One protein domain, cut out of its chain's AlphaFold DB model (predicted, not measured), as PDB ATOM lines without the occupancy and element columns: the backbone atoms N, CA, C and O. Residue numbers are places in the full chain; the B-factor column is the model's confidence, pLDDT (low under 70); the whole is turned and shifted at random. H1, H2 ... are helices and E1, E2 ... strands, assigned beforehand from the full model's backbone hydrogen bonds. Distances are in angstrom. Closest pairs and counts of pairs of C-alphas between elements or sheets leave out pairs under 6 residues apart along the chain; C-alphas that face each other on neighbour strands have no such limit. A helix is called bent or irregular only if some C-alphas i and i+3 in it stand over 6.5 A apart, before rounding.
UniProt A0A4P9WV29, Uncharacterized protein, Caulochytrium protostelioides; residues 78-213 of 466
ATOM      1  N   MET A  78      76.694  -3.209 156.509       85.19
ATOM      2  CA  MET A  78      75.906  -4.230 155.826       85.19
ATOM      3  C   MET A  78      76.333  -5.633 156.253       85.19
ATOM      4  O   MET A  78      77.462  -5.845 156.701       85.19
ATOM      5  N   ARG A  79      75.419  -6.605 156.130       87.00
ATOM      6  CA  ARG A  79      75.706  -8.012 156.442       87.00
ATOM      7  C   ARG A  79      76.846  -8.510 155.557       87.00
ATOM      8  O   ARG A  79      76.764  -8.425 154.335       87.00
ATOM      9  N   ASP A  80      77.859  -9.073 156.191       86.12
ATOM     10  CA  ASP A  80      78.973  -9.725 155.523       86.12
ATOM     11  C   ASP A  80      78.506 -11.057 154.900       86.12
ATOM     12  O   ASP A  80      78.011 -11.932 155.622       86.12
ATOM     13  N   PRO A  81      78.625 -11.243 153.572       82.62
ATOM     14  CA  PRO A  81      78.272 -12.499 152.923       82.62
ATOM     15  C   PRO A  81      79.315 -13.611 153.139       82.62
ATOM     16  O   PRO A  81      79.019 -14.768 152.832       82.62
ATOM     17  N   LYS A  82      80.538 -13.290 153.594       80.88
ATOM     18  CA  LYS A  82      81.677 -14.220 153.711       80.88
ATOM     19  C   LYS A  82      82.605 -13.862 154.897       80.88
ATOM     20  O   LYS A  82      83.745 -13.468 154.653       80.88
ATOM     21  N   PRO A  83      82.175 -14.077 156.158       76.25
ATOM     22  CA  PRO A  83      83.020 -13.868 157.336       76.25
ATOM     23  C   PRO A  83      84.390 -14.539 157.245       76.25
ATOM     24  O   PRO A  83      84.491 -15.743 157.008       76.25
ATOM     25  N   GLU A  84      85.438 -13.766 157.539       68.81
ATOM     26  CA  GLU A  84      86.809 -14.273 157.695       68.81
ATOM     27  C   GLU A  84      86.945 -15.205 158.914       68.81
ATOM     28  O   GLU A  84      87.718 -16.166 158.899       68.81
ATOM     29  N   THR A  85      86.179 -14.947 159.981       72.75
ATOM     30  CA  THR A  85      86.136 -15.812 161.168       72.75
ATOM     31  C   THR A  85      85.407 -17.117 160.855       72.75
ATOM     32  O   THR A  85      84.303 -17.116 160.309       72.75
ATOM     33  N   LYS A  86      85.984 -18.254 161.261       76.69
ATOM     34  CA  LYS A  86      85.361 -19.567 161.054       76.69
ATOM     35  C   LYS A  86      83.998 -19.639 161.747       76.69
ATOM     36  O   LYS A  86      83.881 -19.378 162.943       76.69
ATOM     37  N   ARG A  87      82.988 -20.088 161.000       79.06
ATOM     38  CA  ARG A  87      81.596 -20.232 161.455       79.06
ATOM     39  C   ARG A  87      81.456 -20.957 162.802       79.06
ATOM     40  O   ARG A  87      80.729 -20.477 163.661       79.06
ATOM     41  N   GLU A  88      82.205 -22.038 163.018       82.88
ATOM     42  CA  GLU A  88      82.206 -22.811 164.276       82.88
ATOM     43  C   GLU A  88      82.604 -21.987 165.516       82.88
ATOM     44  O   GLU A  88      82.171 -22.276 166.632       82.88
ATOM     45  N   GLU A  89      83.463 -20.978 165.352       86.25
ATOM     46  CA  GLU A  89      83.902 -20.099 166.439       86.25
ATOM     47  C   GLU A  89      82.821 -19.064 166.774       86.25
ATOM     48  O   GLU A  89      82.522 -18.826 167.946       86.25
ATOM     49  N   LEU A  90      82.174 -18.511 165.744       85.00
ATOM     50  CA  LEU A  90      81.021 -17.626 165.898       85.00
ATOM     51  C   LEU A  90      79.832 -18.363 166.540       85.00
ATOM     52  O   LEU A  90      79.205 -17.830 167.452       85.00
ATOM     53  N   GLU A  91      79.567 -19.608 166.134       88.19
ATOM     54  CA  GLU A  91      78.523 -20.457 166.726       88.19
ATOM     55  C   GLU A  91      78.770 -20.686 168.223       88.19
ATOM     56  O   GLU A  91      77.864 -20.444 169.022       88.19
ATOM     57  N   LYS A  92      80.003 -21.016 168.633       89.19
ATOM     58  CA  LYS A  92      80.378 -21.119 170.059       89.19
ATOM     59  C   LYS A  92      80.177 -19.806 170.820       89.19
ATOM     60  O   LYS A  92      79.662 -19.828 171.933       89.19
ATOM     61  N   ARG A  93      80.531 -18.659 170.226       87.50
ATOM     62  CA  ARG A  93      80.313 -17.332 170.836       87.50
ATOM     63  C   ARG A  93      78.829 -16.981 170.995       87.50
ATOM     64  O   ARG A  93      78.479 -16.277 171.936       87.50
ATOM     65  N   CYS A  94      77.965 -17.472 170.109       91.06
ATOM     66  CA  CYS A  94      76.519 -17.257 170.177       91.06
ATOM     67  C   CYS A  94      75.769 -18.274 171.061       91.06
ATOM     68  O   CYS A  94      74.653 -17.976 171.487       91.06
ATOM     69  N   GLN A  95      76.354 -19.440 171.366       91.56
ATOM     70  CA  GLN A  95      75.683 -20.519 172.106       91.56
ATOM     71  C   GLN A  95      75.207 -20.117 173.509       91.56
ATOM     72  O   GLN A  95      74.059 -20.375 173.868       91.56
ATOM     73  N   GLU A  96      76.065 -19.472 174.302       89.56
ATOM     74  CA  GLU A  96      75.715 -19.003 175.650       89.56
ATOM     75  C   GLU A  96      74.660 -17.873 175.617       89.56
ATOM     76  O   GLU A  96      73.609 -18.048 176.244       89.56
ATOM     77  N   PRO A  97      74.830 -16.781 174.835       90.00
ATOM     78  CA  PRO A  97      73.797 -15.758 174.658       90.00
ATOM     79  C   PRO A  97      72.431 -16.321 174.248       90.00
ATOM     80  O   PRO A  97      71.406 -15.907 174.795       90.00
ATOM     81  N   CYS A  98      72.410 -17.284 173.320       90.38
ATOM     82  CA  CYS A  98      71.189 -17.917 172.824       90.38
ATOM     83  C   CYS A  98      70.627 -19.028 173.722       90.38
ATOM     84  O   CYS A  98      69.487 -19.435 173.504       90.38
ATOM     85  N   GLN A  99      71.375 -19.496 174.729       89.94
ATOM     86  CA  GLN A  99      71.056 -20.692 175.529       89.94
ATOM     87  C   GLN A  99      70.834 -21.949 174.665       89.94
ATOM     88  O   GLN A  99      69.971 -22.781 174.940       89.94
ATOM     89  N   GLY A 100      71.618 -22.078 173.595       89.81
ATOM     90  CA  GLY A 100      71.471 -23.106 172.570       89.81
ATOM     91  C   GLY A 100      72.109 -22.669 171.254       89.81
ATOM     92  O   GLY A 100      72.647 -21.570 171.151       89.81
ATOM     93  N   ASN A 101      72.060 -23.521 170.231       91.00
ATOM     94  CA  ASN A 101      72.612 -23.164 168.923       91.00
ATOM     95  C   ASN A 101      71.822 -21.994 168.299       91.00
ATOM     96  O   ASN A 101      70.590 -22.054 168.288       91.00
ATOM     97  N   PRO A 102      72.490 -20.961 167.754       92.25
ATOM     98  CA  PRO A 102      71.810 -19.910 167.004       92.25
ATOM     99  C   PRO A 102      71.175 -20.478 165.727       92.25
ATOM    100  O   PRO A 102      71.703 -21.402 165.109       92.25
ATOM    101  N   VAL A 103      70.055 -19.888 165.310       91.94
ATOM    102  CA  VAL A 103      69.406 -20.165 164.020       91.94
ATOM    103  C   VAL A 103      70.214 -19.555 162.873       91.94
ATOM    104  O   VAL A 103      70.327 -20.160 161.808       91.94
ATOM    105  N   ASP A 104      70.780 -18.368 163.092       90.06
ATOM    106  CA  ASP A 104      71.640 -17.669 162.139       90.06
ATOM    107  C   ASP A 104      72.606 -16.721 162.875       90.06
ATOM    108  O   ASP A 104      72.376 -16.338 164.025       90.06
ATOM    109  N   ILE A 105      73.703 -16.347 162.217       90.75
ATOM    110  CA  ILE A 105      74.693 -15.396 162.729       90.75
ATOM    111  C   ILE A 105      75.044 -14.420 161.611       90.75
ATOM    112  O   ILE A 105      75.401 -14.826 160.501       90.75
ATOM    113  N   ALA A 106      74.980 -13.128 161.916       90.19
ATOM    114  CA  ALA A 106      75.436 -12.079 161.020       90.19
ATOM    115  C   ALA A 106      76.663 -11.364 161.608       90.19
ATOM    116  O   ALA A 106      76.645 -10.853 162.731       90.19
ATOM    117  N   THR A 107      77.738 -11.349 160.825       89.25
ATOM    118  CA  THR A 107      78.844 -10.393 160.924       89.25
ATOM    119  C   THR A 107      78.624  -9.282 159.904       89.25
ATOM    120  O   THR A 107      77.746  -9.387 159.039       89.25
ATOM    121  N   PHE A 108      79.389  -8.198 160.017       87.19
ATOM    122  CA  PHE A 108      79.139  -6.982 159.251       87.19
ATOM    123  C   PHE A 108      80.426  -6.352 158.748       87.19
ATOM    124  O   PHE A 108      81.446  -6.363 159.437       87.19
ATOM    125  N   ILE A 109      80.325  -5.767 157.560       82.44
ATOM    126  CA  ILE A 109      81.380  -5.012 156.892       82.44
ATOM    127  C   ILE A 109      80.886  -3.605 156.555       82.44
ATOM    128  O   ILE A 109      79.683  -3.334 156.490       82.44
ATOM    129  N   PHE A 110      81.847  -2.712 156.365       78.44
ATOM    130  CA  PHE A 110      81.650  -1.329 155.950       78.44
ATOM    131  C   PHE A 110      81.130  -1.283 154.501       78.44
ATOM    132  O   PHE A 110      81.759  -1.854 153.610       78.44
ATOM    133  N   ASP A 111      80.009  -0.600 154.243       74.88
ATOM    134  CA  ASP A 111      79.483  -0.399 152.884       74.88
ATOM    135  C   ASP A 111      80.246   0.745 152.185       74.88
ATOM    136  O   ASP A 111      79.842   1.914 152.199       74.88
ATOM    137  N   GLU A 112      81.402   0.416 151.595       69.00
ATOM    138  CA  GLU A 112      82.244   1.404 150.907       69.00
ATOM    139  C   GLU A 112      81.539   2.063 149.722       69.00
ATOM    140  O   GLU A 112      81.893   3.186 149.369       69.00
ATOM    141  N   GLU A 113      80.562   1.398 149.097       65.62
ATOM    142  CA  GLU A 113      79.902   1.884 147.885       65.62
ATOM    143  C   GLU A 113      78.827   2.928 148.177       65.62
ATOM    144  O   GLU A 113      78.786   3.959 147.500       65.62
ATOM    145  N   LYS A 114      78.017   2.745 149.226       63.44
ATOM    146  CA  LYS A 114      77.077   3.790 149.655       63.44
ATOM    147  C   LYS A 114      77.777   5.050 150.131       63.44
ATOM    148  O   LYS A 114      77.306   6.145 149.854       63.44
ATOM    149  N   VAL A 115      78.930   4.938 150.788       59.06
ATOM    150  CA  VAL A 115      79.705   6.125 151.186       59.06
ATOM    151  C   VAL A 115      80.060   7.002 149.971       59.06
ATOM    152  O   VAL A 115      80.037   8.228 150.083       59.06
ATOM    153  N   LYS A 116      80.273   6.405 148.787       56.62
ATOM    154  CA  LYS A 116      80.526   7.131 147.522       56.62
ATOM    155  C   LYS A 116      79.313   7.924 147.027       56.62
ATOM    156  O   LYS A 116      79.495   8.899 146.307       56.62
ATOM    157  N   THR A 117      78.086   7.532 147.381       56.97
ATOM    158  CA  THR A 117      76.866   8.210 146.908       56.97
ATOM    159  C   THR A 117      76.480   9.421 147.759       56.97
ATOM    160  O   THR A 117      75.760  10.293 147.274       56.97
ATOM    161  N   TYR A 118      76.986   9.528 148.994       53.94
ATOM    162  CA  TYR A 118      76.585  10.585 149.927       53.94
ATOM    163  C   TYR A 118      77.333  11.924 149.789       53.94
ATOM    164  O   TYR A 118      76.831  12.919 150.318       53.94
ATOM    165  N   LYS A 119      78.495  12.009 149.112       52.62
ATOM    166  CA  LYS A 119      79.232  13.283 148.924       52.62
ATOM    167  C   LYS A 119      79.921  13.404 147.561       52.62
ATOM    168  O   LYS A 119      80.600  12.486 147.126       52.62
ATOM    169  N   GLN A 120      79.784  14.577 146.936       53.06
ATOM    170  CA  GLN A 120      80.325  14.887 145.602       53.06
ATOM    171  C   GLN A 120      81.691  15.614 145.624       53.06
ATOM    172  O   GLN A 120      82.383  15.605 144.612       53.06
ATOM    173  N   ASP A 121      82.107  16.189 146.763       52.91
ATOM    174  CA  ASP A 121      83.235  17.149 146.843       52.91
ATOM    175  C   ASP A 121      84.526  16.630 147.520       52.91
ATOM    176  O   ASP A 121      85.468  17.392 147.744       52.91
ATOM    177  N   LYS A 122      84.608  15.340 147.872       53.53
ATOM    178  CA  LYS A 122      85.851  14.686 148.331       53.53
ATOM    179  C   LYS A 122      86.021  13.351 147.620       53.53
ATOM    180  O   LYS A 122      85.029  12.684 147.333       53.53
ATOM    181  N   THR A 123      87.266  12.930 147.383       55.31
ATOM    182  CA  THR A 123      87.502  11.548 146.950       55.31
ATOM    183  C   THR A 123      87.099  10.590 148.072       55.31
ATOM    184  O   THR A 123      87.230  10.902 149.261       55.31
ATOM    185  N   VAL A 124      86.597   9.417 147.689       53.28
ATOM    186  CA  VAL A 124      86.180   8.367 148.631       53.28
ATOM    187  C   VAL A 124      87.353   7.956 149.517       53.28
ATOM    188  O   VAL A 124      87.184   7.821 150.724       53.28
ATOM    189  N   ASP A 125      88.549   7.849 148.937       52.53
ATOM    190  CA  ASP A 125      89.765   7.458 149.648       52.53
ATOM    191  C   ASP A 125      90.184   8.495 150.691       52.53
ATOM    192  O   ASP A 125      90.637   8.122 151.769       52.53
ATOM    193  N   ASP A 126      90.032   9.791 150.409       57.25
ATOM    194  CA  ASP A 126      90.363  10.842 151.376       57.25
ATOM    195  C   ASP A 126      89.318  10.922 152.490       57.25
ATOM    196  O   ASP A 126      89.680  11.045 153.654       57.25
ATOM    197  N   TYR A 127      88.032  10.735 152.175       55.75
ATOM    198  CA  TYR A 127      87.002  10.599 153.205       55.75
ATOM    199  C   TYR A 127      87.230   9.354 154.078       55.75
ATOM    200  O   TYR A 127      87.189   9.450 155.300       55.75
ATOM    201  N   ILE A 128      87.548   8.200 153.484       58.44
ATOM    202  CA  ILE A 128      87.865   6.969 154.220       58.44
ATOM    203  C   ILE A 128      89.160   7.121 155.035       58.44
ATOM    204  O   ILE A 128      89.262   6.507 156.096       58.44
ATOM    205  N   LYS A 129      90.144   7.924 154.613       59.31
ATOM    206  CA  LYS A 129      91.321   8.271 155.439       59.31
ATOM    207  C   LYS A 129      90.977   9.224 156.589       59.31
ATOM    208  O   LYS A 129      91.537   9.057 157.667       59.31
ATOM    209  N   ASP A 130      90.071  10.176 156.363       56.69
ATOM    210  CA  ASP A 130      89.607  11.151 157.361       56.69
ATOM    211  C   ASP A 130      88.669  10.540 158.421       56.69
ATOM    212  O   ASP A 130      88.544  11.093 159.513       56.69
ATOM    213  N   LEU A 131      88.001   9.415 158.124       60.03
ATOM    214  CA  LEU A 131      87.209   8.668 159.108       60.03
ATOM    215  C   LEU A 131      88.093   8.217 160.275       60.03
ATOM    216  O   LEU A 131      89.060   7.474 160.082       60.03
ATOM    217  N   GLU A 132      87.712   8.591 161.500       57.97
ATOM    218  CA  GLU A 132      88.466   8.188 162.685       57.97
ATOM    219  C   GLU A 132      88.550   6.653 162.799       57.97
ATOM    220  O   GLU A 132      87.583   5.949 162.482       57.97
ATOM    221  N   PRO A 133      89.641   6.095 163.363       56.75
ATOM    222  CA  PRO A 133      89.742   4.660 163.641       56.75
ATOM    223  C   PRO A 133      88.568   4.096 164.461       56.75
ATOM    224  O   PRO A 133      88.243   2.918 164.330       56.75
ATOM    225  N   ARG A 134      87.899   4.936 165.268       53.81
ATOM    226  CA  ARG A 134      86.665   4.600 166.003       53.81
ATOM    227  C   ARG A 134      85.504   4.244 165.065       53.81
ATOM    228  O   ARG A 134      84.784   3.277 165.303       53.81
ATOM    229  N   GLN A 135      85.361   4.974 163.960       58.41
ATOM    230  CA  GLN A 135      84.276   4.808 162.992       58.41
ATOM    231  C   GLN A 135      84.444   3.541 162.134       58.41
ATOM    232  O   GLN A 135      83.448   2.905 161.792       58.41
ATOM    233  N   LYS A 136      85.692   3.115 161.892       60.97
ATOM    234  CA  LYS A 136      86.051   1.796 161.324       60.97
ATOM    235  C   LYS A 136      86.142   0.672 162.370       60.97
ATOM    236  O   LYS A 136      86.587  -0.428 162.051       60.97
ATOM    237  N   GLY A 137      85.778   0.952 163.623       65.56
ATOM    238  CA  GLY A 137      85.833  -0.008 164.722       65.56
ATOM    239  C   GLY A 137      84.891  -1.205 164.527       65.56
ATOM    240  O   GLY A 137      83.966  -1.142 163.715       65.56
ATOM    241  N   PRO A 138      85.097  -2.296 165.287       74.19
ATOM    242  CA  PRO A 138      84.345  -3.537 165.125       74.19
ATOM    243  C   PRO A 138      82.841  -3.333 165.343       74.19
ATOM    244  O   PRO A 138      82.417  -2.710 166.318       74.19
ATOM    245  N   PHE A 139      82.031  -3.902 164.453       84.88
ATOM    246  CA  PHE A 139      80.577  -3.950 164.592       84.88
ATOM    247  C   PHE A 139      80.155  -5.182 165.425       84.88
ATOM    248  O   PHE A 139      80.825  -6.220 165.347       84.88
ATOM    249  N   PRO A 140      79.068  -5.113 166.219       89.00
ATOM    250  CA  PRO A 140      78.560  -6.247 166.994       89.00
ATOM    251  C   PRO A 140      78.303  -7.485 166.129       89.00
ATOM    252  O   PRO A 140      77.682  -7.401 165.073       89.00
ATOM    253  N   THR A 141      78.693  -8.666 166.613       91.50
ATOM    254  CA  THR A 141      78.190  -9.925 166.042       91.50
ATOM    255  C   THR A 141      76.724 -10.094 166.436       91.50
ATOM    256  O   THR A 141      76.404 -10.075 167.626       91.50
ATOM    257  N   LEU A 142      75.835 -10.267 165.456       93.50
ATOM    258  CA  LEU A 142      74.403 -10.448 165.685       93.50
ATOM    259  C   LEU A 142      74.064 -11.944 165.701       93.50
ATOM    260  O   LEU A 142      74.066 -12.605 164.663       93.50
ATOM    261  N   CYS A 143      73.761 -12.470 166.885       94.31
ATOM    262  CA  CYS A 143      73.300 -13.840 167.091       94.31
ATOM    263  C   CYS A 143      71.769 -13.888 166.981       94.31
ATOM    264  O   CYS A 143      71.062 -13.335 167.827       94.31
ATOM    265  N   LEU A 144      71.235 -14.561 165.964       94.31
ATOM    266  CA  LEU A 144      69.797 -14.785 165.824       94.31
ATOM    267  C   LEU A 144      69.454 -16.129 166.464       94.31
ATOM    268  O   LEU A 144      69.648 -17.188 165.872       94.31
ATOM    269  N   CYS A 145      68.963 -16.089 167.699       93.75
ATOM    270  CA  CYS A 145      68.641 -17.294 168.464       93.75
ATOM    271  C   CYS A 145      67.317 -17.936 168.020       93.75
ATOM    272  O   CYS A 145      67.043 -19.090 168.327       93.75
ATOM    273  N   GLU A 146      66.503 -17.183 167.279       89.81
ATOM    274  CA  GLU A 146      65.207 -17.583 166.743       89.81
ATOM    275  C   GLU A 146      65.016 -17.012 165.337       89.81
ATOM    276  O   GLU A 146      65.651 -16.028 164.950       89.81
ATOM    277  N   LYS A 147      64.087 -17.594 164.571       89.81
ATOM    278  CA  LYS A 147      63.752 -17.086 163.240       89.81
ATOM    279  C   LYS A 147      63.023 -15.736 163.334       89.81
ATOM    280  O   LYS A 147      61.974 -15.606 163.978       89.81
ATOM    281  N   ILE A 148      63.560 -14.736 162.646       91.31
ATOM    282  CA  ILE A 148      62.936 -13.426 162.422       91.31
ATOM    283  C   ILE A 148      62.607 -13.250 160.932       91.31
ATOM    284  O   ILE A 148      63.020 -14.073 160.115       91.31
ATOM    285  N   SER A 149      61.800 -12.244 160.588       92.38
ATOM    286  CA  SER A 149      61.534 -11.905 159.183       92.38
ATOM    287  C   SER A 149      62.654 -11.039 158.593       92.38
ATOM    288  O   SER A 149      63.422 -10.426 159.333       92.38
ATOM    289  N   ASP A 150      62.731 -10.941 157.264       90.12
ATOM    290  CA  ASP A 150      63.705 -10.066 156.591       90.12
ATOM    291  C   ASP A 150      63.434  -8.572 156.868       90.12
ATOM    292  O   ASP A 150      64.358  -7.759 156.904       90.12
ATOM    293  N   ASP A 151      62.174  -8.210 157.135       93.38
ATOM    294  CA  ASP A 151      61.766  -6.877 157.597       93.38
ATOM    295  C   ASP A 151      62.236  -6.614 159.040       93.38
ATOM    296  O   ASP A 151      62.839  -5.576 159.311       93.38
ATOM    297  N   ASP A 152      62.074  -7.580 159.953       93.31
ATOM    298  CA  ASP A 152      62.645  -7.499 161.308       93.31
ATOM    299  C   ASP A 152      64.179  -7.385 161.265       93.31
ATOM    300  O   ASP A 152      64.759  -6.580 161.996       93.31
ATOM    301  N   PHE A 153      64.841  -8.158 160.393       91.06
ATOM    302  CA  PHE A 153      66.292  -8.091 160.187       91.06
ATOM    303  C   PHE A 153      66.719  -6.711 159.665       91.06
ATOM    304  O   PHE A 153      67.676  -6.115 160.159       91.06
ATOM    305  N   SER A 154      65.974  -6.156 158.709       89.94
ATOM    306  CA  SER A 154      66.228  -4.818 158.166       89.94
ATOM    307  C   SER A 154      66.021  -3.722 159.219       89.94
ATOM    308  O   SER A 154      66.816  -2.784 159.301       89.94
ATOM    309  N   LYS A 155      65.003  -3.857 160.081       92.00
ATOM    310  CA  LYS A 155      64.740  -2.945 161.206       92.00
ATOM    311  C   LYS A 155      65.847  -2.977 162.254       92.00
ATOM    312  O   LYS A 155      66.327  -1.909 162.626       92.00
ATOM    313  N   ILE A 156      66.287  -4.159 162.705       90.69
ATOM    314  CA  ILE A 156      67.399  -4.231 163.665       90.69
ATOM    315  C   ILE A 156      68.686  -3.674 163.044       90.69
ATOM    316  O   ILE A 156      69.385  -2.920 163.709       90.69
ATOM    317  N   MET A 157      68.957  -3.933 161.760       87.94
ATOM    318  CA  MET A 157      70.121  -3.356 161.079       87.94
ATOM    319  C   MET A 157      70.080  -1.837 160.981       87.94
ATOM    320  O   MET A 157      71.104  -1.188 161.199       87.94
ATOM    321  N   LYS A 158      68.912  -1.256 160.701       86.56
ATOM    322  CA  LYS A 158      68.729   0.193 160.759       86.56
ATOM    323  C   LYS A 158      69.004   0.719 162.173       86.56
ATOM    324  O   LYS A 158      69.863   1.579 162.335       86.56
ATOM    325  N   THR A 159      68.358   0.146 163.190       88.00
ATOM    326  CA  THR A 159      68.562   0.526 164.596       88.00
ATOM    327  C   THR A 159      70.034   0.449 165.016       88.00
ATOM    328  O   THR A 159      70.532   1.391 165.621       88.00
ATOM    329  N   LEU A 160      70.761  -0.624 164.682       87.00
ATOM    330  CA  LEU A 160      72.173  -0.776 165.065       87.00
ATOM    331  C   LEU A 160      73.106   0.233 164.379       87.00
ATOM    332  O   LEU A 160      74.107   0.614 164.981       87.00
ATOM    333  N   ASN A 161      72.783   0.676 163.160       83.19
ATOM    334  CA  ASN A 161      73.512   1.747 162.471       83.19
ATOM    335  C   ASN A 161      73.170   3.149 163.015       83.19
ATOM    336  O   ASN A 161      74.004   4.046 162.944       83.19
ATOM    337  N   GLU A 162      71.978   3.338 163.591       83.75
ATOM    338  CA  GLU A 162      71.585   4.584 164.268       83.75
ATOM    339  C   GLU A 162      72.236   4.750 165.658       83.75
ATOM    340  O   GLU A 162      72.352   5.878 166.138       83.75
ATOM    341  N   LEU A 163      72.663   3.663 166.320       85.62
ATOM    342  CA  LEU A 163      73.284   3.718 167.653       85.62
ATOM    343  C   LEU A 163      74.634   4.472 167.656       85.62
ATOM    344  O   LEU A 163      75.421   4.306 166.722       85.62
ATOM    345  N   PRO A 164      74.976   5.196 168.746       82.69
ATOM    346  CA  PRO A 164      76.273   5.864 168.881       82.69
ATOM    347  C   PRO A 164      77.445   4.885 168.765       82.69
ATOM    348  O   PRO A 164      77.382   3.770 169.305       82.69
ATOM    349  N   ASP A 165      78.531   5.315 168.117       80.38
ATOM    350  CA  ASP A 165      79.709   4.494 167.815       80.38
ATOM    351  C   ASP A 165      80.236   3.719 169.029       80.38
ATOM    352  O   ASP A 165      80.566   2.536 168.932       80.38
ATOM    353  N   VAL A 166      80.263   4.359 170.194       81.62
ATOM    354  CA  VAL A 166      80.835   3.810 171.420       81.62
ATOM    355  C   VAL A 166      79.969   2.733 172.072       81.62
ATOM    356  O   VAL A 166      80.493   1.839 172.735       81.62
ATOM    357  N   VAL A 167      78.652   2.791 171.860       85.00
ATOM    358  CA  VAL A 167      77.721   1.754 172.314       85.00
ATOM    359  C   VAL A 167      77.809   0.569 171.363       85.00
ATOM    360  O   VAL A 167      78.074  -0.544 171.807       85.00
ATOM    361  N   ARG A 168      77.722   0.837 170.056       84.31
ATOM    362  CA  ARG A 168      77.864  -0.147 168.977       84.31
ATOM    363  C   ARG A 168      79.171  -0.944 169.097       84.31
ATOM    364  O   ARG A 168      79.138  -2.164 169.196       84.31
ATOM    365  N   THR A 169      80.318  -0.267 169.169       80.88
ATOM    366  CA  THR A 169      81.647  -0.900 169.324       80.88
ATOM    367  C   THR A 169      81.909  -1.433 170.739       80.88
ATOM    368  O   THR A 169      82.770  -2.293 170.933       80.88
ATOM    369  N   GLY A 170      81.188  -0.931 171.747       84.31
ATOM    370  CA  GLY A 170      81.313  -1.349 173.142       84.31
ATOM    371  C   GLY A 170      80.704  -2.721 173.438       84.31
ATOM    372  O   GLY A 170      81.128  -3.368 174.398       84.31
ATOM    373  N   THR A 171      79.751  -3.172 172.617       87.75
ATOM    374  CA  THR A 171      79.024  -4.439 172.769       87.75
ATOM    375  C   THR A 171      79.422  -5.424 171.658       87.75
ATOM    376  O   THR A 171      78.883  -5.343 170.557       87.75
ATOM    377  N   PRO A 172      80.358  -6.367 171.880       87.94
ATOM    378  CA  PRO A 172      80.849  -7.265 170.828       87.94
ATOM    379  C   PRO A 172      79.818  -8.294 170.335       87.94
ATOM    380  O   PRO A 172      80.026  -8.893 169.277       87.94
ATOM    381  N   ILE A 173      78.746  -8.543 171.096       91.38
ATOM    382  CA  ILE A 173      77.691  -9.506 170.764       91.38
ATOM    383  C   ILE A 173      76.320  -8.918 171.109       91.38
ATOM    384  O   ILE A 173      76.105  -8.429 172.220       91.38
ATOM    385  N   ILE A 174      75.384  -9.039 170.168       93.06
ATOM    386  CA  ILE A 174      73.963  -8.730 170.349       93.06
ATOM    387  C   ILE A 174      73.162  -9.984 169.992       93.06
ATOM    388  O   ILE A 174      73.335 -10.542 168.911       93.06
ATOM    389  N   ALA A 175      72.297 -10.446 170.893       93.75
ATOM    390  CA  ALA A 175      71.510 -11.664 170.726       93.75
ATOM    391  C   ALA A 175      70.009 -11.356 170.650       93.75
ATOM    392  O   ALA A 175      69.438 -10.812 171.595       93.75
ATOM    393  N   ILE A 176      69.358 -11.730 169.544       93.88
ATOM    394  CA  ILE A 176      67.911 -11.546 169.357       93.88
ATOM    395  C   ILE A 176      67.168 -12.770 169.890       93.88
ATOM    396  O   ILE A 176      67.401 -13.886 169.421       93.88
ATOM    397  N   ARG A 177      66.278 -12.560 170.869       90.75
ATOM    398  CA  ARG A 177      65.586 -13.633 171.610       90.75
ATOM    399  C   ARG A 177      64.135 -13.282 171.916       90.75
ATOM    400  O   ARG A 177      63.816 -12.121 172.150       90.75
ATOM    401  N   ASN A 178      63.249 -14.264 171.999       87.25
ATOM    402  CA  ASN A 178      61.895 -14.089 172.514       87.25
ATOM    403  C   ASN A 178      61.884 -14.287 174.038       87.25
ATOM    404  O   ASN A 178      61.541 -15.347 174.557       87.25
ATOM    405  N   VAL A 179      62.309 -13.246 174.755       85.44
ATOM    406  CA  VAL A 179      62.277 -13.174 176.224       85.44
ATOM    407  C   VAL A 179      61.485 -11.948 176.665       85.44
ATOM    408  O   VAL A 179      61.498 -10.919 175.989       85.44
ATOM    409  N   GLU A 180      60.805 -12.032 177.809       79.56
ATOM    410  CA  GLU A 180      60.094 -10.875 178.364       79.56
ATOM    411  C   GLU A 180      61.083  -9.824 178.879       79.56
ATOM    412  O   GLU A 180      61.035  -8.667 178.457       79.56
ATOM    413  N   THR A 181      62.016 -10.228 179.740       76.00
ATOM    414  CA  THR A 181      63.060  -9.361 180.300       76.00
ATOM    415  C   THR A 181      64.444  -9.764 179.789       76.00
ATOM    416  O   THR A 181      64.801 -10.942 179.900       76.00
ATOM    417  N   PRO A 182      65.249  -8.823 179.266       80.38
ATOM    418  CA  PRO A 182      66.634  -9.093 178.904       80.38
ATOM    419  C   PRO A 182      67.487  -9.361 180.152       80.38
ATOM    420  O   PRO A 182      67.393  -8.652 181.152       80.38
ATOM    421  N   ASN A 183      68.335 -10.390 180.090       77.19
ATOM    422  CA  ASN A 183      69.323 -10.698 181.127       77.19
ATOM    423  C   ASN A 183      70.729 -10.413 180.586       77.19
ATOM    424  O   ASN A 183      71.445 -11.322 180.169       77.19
ATOM    425  N   ASN A 184      71.069  -9.129 180.511       81.06
ATOM    426  CA  ASN A 184      72.295  -8.664 179.873       81.06
ATOM    427  C   ASN A 184      73.535  -8.910 180.738       81.06
ATOM    428  O   ASN A 184      73.552  -8.571 181.924       81.06
ATOM    429  N   ASP A 185      74.605  -9.402 180.116       77.94
ATOM    430  CA  ASP A 185      75.870  -9.682 180.793       77.94
ATOM    431  C   ASP A 185      76.869  -8.529 180.605       77.94
ATOM    432  O   ASP A 185      77.467  -8.358 179.539       77.94
ATOM    433  N   SER A 186      77.088  -7.752 181.669       78.62
ATOM    434  CA  SER A 186      78.070  -6.661 181.695       78.62
ATOM    435  C   SER A 186      79.530  -7.131 181.755       78.62
ATOM    436  O   SER A 186      80.431  -6.334 181.492       78.62
ATOM    437  N   LYS A 187      79.798  -8.408 182.065       77.88
ATOM    438  CA  LYS A 187      81.153  -8.978 182.095       77.88
ATOM    439  C   LYS A 187      81.644  -9.305 180.686       77.88
ATOM    440  O   LYS A 187      82.704  -8.823 180.293       77.88
ATOM    441  N   ASN A 188      80.870 -10.079 179.920       81.81
ATOM    442  CA  ASN A 188      81.200 -10.429 178.530       81.81
ATOM    443  C   ASN A 188      80.691  -9.401 177.500       81.81
ATOM    444  O   ASN A 188      80.937  -9.533 176.302       81.81
ATOM    445  N   LYS A 189      80.004  -8.359 177.977       87.00
ATOM    446  CA  LYS A 189      79.411  -7.269 177.199       87.00
ATOM    447  C   LYS A 189      78.375  -7.710 176.154       87.00
ATOM    448  O   LYS A 189      78.348  -7.208 175.030       87.00
ATOM    449  N   VAL A 190      77.506  -8.638 176.546       90.19
ATOM    450  CA  VAL A 190      76.454  -9.204 175.692       90.19
ATOM    451  C   VAL A 190      75.130  -8.478 175.927       90.19
ATOM    452  O   VAL A 190      74.618  -8.472 177.049       90.19
ATOM    453  N   VAL A 191      74.549  -7.922 174.861       92.62
ATOM    454  CA  VAL A 191      73.183  -7.369 174.878       92.62
ATOM    455  C   VAL A 191      72.204  -8.446 174.426       92.62
ATOM    456  O   VAL A 191      72.359  -9.007 173.341       92.62
ATOM    457  N   ILE A 192      71.168  -8.713 175.216       92.38
ATOM    458  CA  ILE A 192      70.009  -9.491 174.779       92.38
ATOM    459  C   ILE A 192      68.928  -8.502 174.356       92.38
ATOM    460  O   ILE A 192      68.499  -7.667 175.145       92.38
ATOM    461  N   VAL A 193      68.461  -8.609 173.115       92.56
ATOM    462  CA  VAL A 193      67.360  -7.799 172.588       92.56
ATOM    463  C   VAL A 193      66.124  -8.690 172.448       92.56
ATOM    464  O   VAL A 193      66.093  -9.578 171.587       92.56
ATOM    465  N   PRO A 194      65.088  -8.476 173.280       92.44
ATOM    466  CA  PRO A 194      63.767  -9.048 173.080       92.44
ATOM    467  C   PRO A 194      63.259  -8.796 171.656       92.44
ATOM    468  O   PRO A 194      63.268  -7.657 171.195       92.44
ATOM    469  N   LYS A 195      62.720  -9.814 170.974       90.31
ATOM    470  CA  LYS A 195      62.154  -9.679 169.615       90.31
ATOM    471  C   LYS A 195      61.101  -8.560 169.518       90.31
ATOM    472  O   LYS A 195      61.001  -7.891 168.498       90.31
ATOM    473  N   ARG A 196      60.372  -8.300 170.612       91.19
ATOM    474  CA  ARG A 196      59.403  -7.195 170.750       91.19
ATOM    475  C   ARG A 196      60.003  -5.777 170.740       91.19
ATOM    476  O   ARG A 196      59.242  -4.827 170.630       91.19
ATOM    477  N   MET A 197      61.322  -5.632 170.890       91.38
ATOM    478  CA  MET A 197      62.048  -4.353 170.845       91.38
ATOM    479  C   MET A 197      62.692  -4.080 169.474       91.38
ATOM    480  O   MET A 197      63.354  -3.061 169.306       91.38
ATOM    481  N   ILE A 198      62.527  -4.962 168.478       90.88
ATOM    482  CA  ILE A 198      63.058  -4.726 167.128       90.88
ATOM    483  C   ILE A 198      62.407  -3.467 166.532       90.88
ATOM    484  O   ILE A 198      61.187  -3.387 166.400       90.88
ATOM    485  N   GLY A 199      63.239  -2.489 166.166       85.94
ATOM    486  CA  GLY A 199      62.809  -1.169 165.698       85.94
ATOM    487  C   GLY A 199      62.600  -0.124 166.805       85.94
ATOM    488  O   GLY A 199      62.347   1.033 166.481       85.94
ATOM    489  N   ASP A 200      62.740  -0.482 168.088       90.12
ATOM    490  CA  ASP A 200      62.820   0.482 169.193       90.12
ATOM    491  C   ASP A 200      64.289   0.806 169.504       90.12
ATOM    492  O   ASP A 200      64.928   0.227 170.390       90.12
ATOM    493  N   THR A 201      64.834   1.764 168.749       88.56
ATOM    494  CA  THR A 201      66.212   2.242 168.921       88.56
ATOM    495  C   THR A 201      66.451   2.817 170.331       88.56
ATOM    496  O   THR A 201      67.554   2.675 170.856       88.56
ATOM    497  N   SER A 202      65.435   3.383 171.004       88.56
ATOM    498  CA  SER A 202      65.586   3.926 172.369       88.56
ATOM    499  C   SER A 202      65.715   2.825 173.425       88.56
ATOM    500  O   SER A 202      66.551   2.942 174.324       88.56
ATOM    501  N   ALA A 203      64.923   1.755 173.320       89.56
ATOM    502  CA  ALA A 203      65.026   0.601 174.211       89.56
ATOM    503  C   ALA A 203      66.363  -0.130 174.022       89.56
ATOM    504  O   ALA A 203      67.087  -0.356 174.991       89.56
ATOM    505  N   ILE A 204      66.746  -0.421 172.773       90.81
ATOM    506  CA  ILE A 204      68.002  -1.122 172.463       90.81
ATOM    507  C   ILE A 204      69.225  -0.308 172.924       90.81
ATOM    508  O   ILE A 204      70.166  -0.876 173.480       90.81
ATOM    509  N   PHE A 205      69.195   1.020 172.779       91.69
ATOM    510  CA  PHE A 205      70.232   1.909 173.308       91.69
ATOM    511  C   PHE A 205      70.353   1.823 174.841       91.69
ATOM    512  O   PHE A 205      71.467   1.721 175.354       91.69
ATOM    513  N   GLN A 206      69.237   1.797 175.580       92.06
ATOM    514  CA  GLN A 206      69.249   1.641 177.043       92.06
ATOM    515  C   GLN A 206      69.793   0.277 177.485       92.06
ATOM    516  O   GLN A 206      70.605   0.221 178.409       92.06
ATOM    517  N   GLU A 207      69.417  -0.807 176.806       92.44
ATOM    518  CA  GLU A 207      69.930  -2.154 177.090       92.44
ATOM    519  C   GLU A 207      71.438  -2.269 176.819       92.44
ATOM    520  O   GLU A 207      72.184  -2.862 177.606       92.44
ATOM    521  N   ALA A 208      71.923  -1.634 175.751       91.69
ATOM    522  CA  ALA A 208      73.342  -1.594 175.428       91.69
ATOM    523  C   ALA A 208      74.147  -0.697 176.394       91.69
ATOM    524  O   ALA A 208      75.245  -1.071 176.808       91.69
ATOM    525  N   LEU A 209      73.587   0.424 176.866       93.38
ATOM    526  CA  LEU A 209      74.157   1.204 177.976       93.38
ATOM    527  C   LEU A 209      74.205   0.392 179.282       93.38
ATOM    528  O   LEU A 209      75.207   0.427 179.998       93.38
ATOM    529  N   ALA A 210      73.162  -0.390 179.576       92.44
ATOM    530  CA  ALA A 210      73.082  -1.243 180.763       92.44
ATOM    531  C   ALA A 210      74.198  -2.304 180.825       92.44
ATOM    532  O   ALA A 210      74.555  -2.762 181.914       92.44
ATOM    533  N   VAL A 211      74.747  -2.685 179.669       92.31
ATOM    534  CA  VAL A 211      75.895  -3.589 179.531       92.31
ATOM    535  C   VAL A 211      77.230  -2.902 179.835       92.31
ATOM    536  O   VAL A 211      78.127  -3.529 180.396       92.31
ATOM    537  N   LEU A 212      77.367  -1.610 179.524       92.19
ATOM    538  CA  LEU A 212      78.587  -0.844 179.811       92.19
ATOM    539  C   LEU A 212      78.788  -0.570 181.312       92.19
ATOM    540  O   LEU A 212      79.892  -0.219 181.724       92.19
ATOM    541  N   PHE A 213      77.759  -0.776 182.140       93.00
ATOM    542  CA  PHE A 213      77.821  -0.631 183.595       93.00
ATOM    543  C   PHE A 213      78.531  -1.824 184.273       93.00
ATOM    544  O   PHE A 213      77.920  -2.673 184.928       93.00
TER     545      PHE A 213
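AT A GLANCE: This is residues 78 to 213 of the 466 residues of an uncharacterized protein of Caulochytrium protostelioides (UniProt A0A4P9WV29). A small twisted sheet, E1 E3 E4 E5, has H1 across one face and H6 along edge strand E5 on the opposite face; H5 packs on H6. An arm reaches away from this body through E2, H2 and H3, returns along residues 131 to 140, and makes the length. The printed part has 136 residues, with six named helices and five named strands, H1 E1 E2 H2 H3 E3 H4 H5 E4 E5 H6; the class is mixed, as is the sheet. The whole is compact, with a radius of gyration of the C-alphas of 15.5 A, yet elongated, 48 by 30 by 29 A.

HOW THE PARTS SIT: Residues 78 to 79 pair antiparallel with residues 108 to 109 of E2, residues 108 to 110. H1, residues 87 to 98, is on the sheet of E1, residues 104 to 106, E3, residues 141 to 144, E4, residues 173 to 177, and E5, residues 190 to 194. Its height over the sheet is 8.5 A; it runs across the strands, at 64 degrees to E3 on the local plane, and its closest C-alphas to E3 are Cys 94 and Cys 143, 5.6 A. E1 runs on into E2 at 21 degrees; E2 pairs with no named strand. H2, residues 112 to 117, and H3, residues 124 to 130, are close but not clearly touching, the closest C-alphas being Lys 116 and Val 124, 5.9 A. E1 and E3 are antiparallel, with N 106 and O 142 within hydrogen-bond range at 2.9 A. E3 and E4 are parallel, with N 143 and O 174 at 2.8 A, as are E4 and E5, with N 175 and O 191 at 2.8 A. E3, H4, residues 150 to 162, H5, residues 165 to 170, and E4 form a strand-helix-strand unit, parallel neighbour strands with helices between, its crossover left-handed. H4 only grazes the sheet. H6, residues 201 to 212, lies over E5, along the strands at 26 degrees on the local plane, with Val 191 and Ala 208 the closest C-alphas, 5.8 A. H5 and H6 touch, closest at C-alphas Val 167 and Ala 208, 6.3 A, at a steep tilt of 47 degrees. H4 and H6 only just touch, with 3 pairs of C-alphas within 8 A, and only at their ends, closest at C-alphas Thr 159 and Thr 201, 5.2 A. Every O i to N i+4 pair is within hydrogen-bond range in H3, H4, H5 and H6, against 6 of 8 in H1 and 0 of 2 in H2, where 2 of 3 O i to N i+3 pairs are.

IN THESE COORDINATES: H1 begins at C-alpha 87 (81.596, -20.232, 161.455) and is 15.6 A long; it is irregular, only just, with C-alphas 93 and 96 6.9 A apart. H4 is 18.3 A long, E4 12.8 A and E5 13.0 A. H6, 16.8 A long, ends at C-alpha 212 (78.587, -0.844, 179.811).

THE WHOLE: The C-alphas farthest apart, Gly 100 and Asp 121, are 49.2 A apart. The printed part has no cut; the link from E4 to E5, 12 residues, is long. Mean pLDDT of the printed part is 81.6; residue 84 and residues 112 to 137 are under 70.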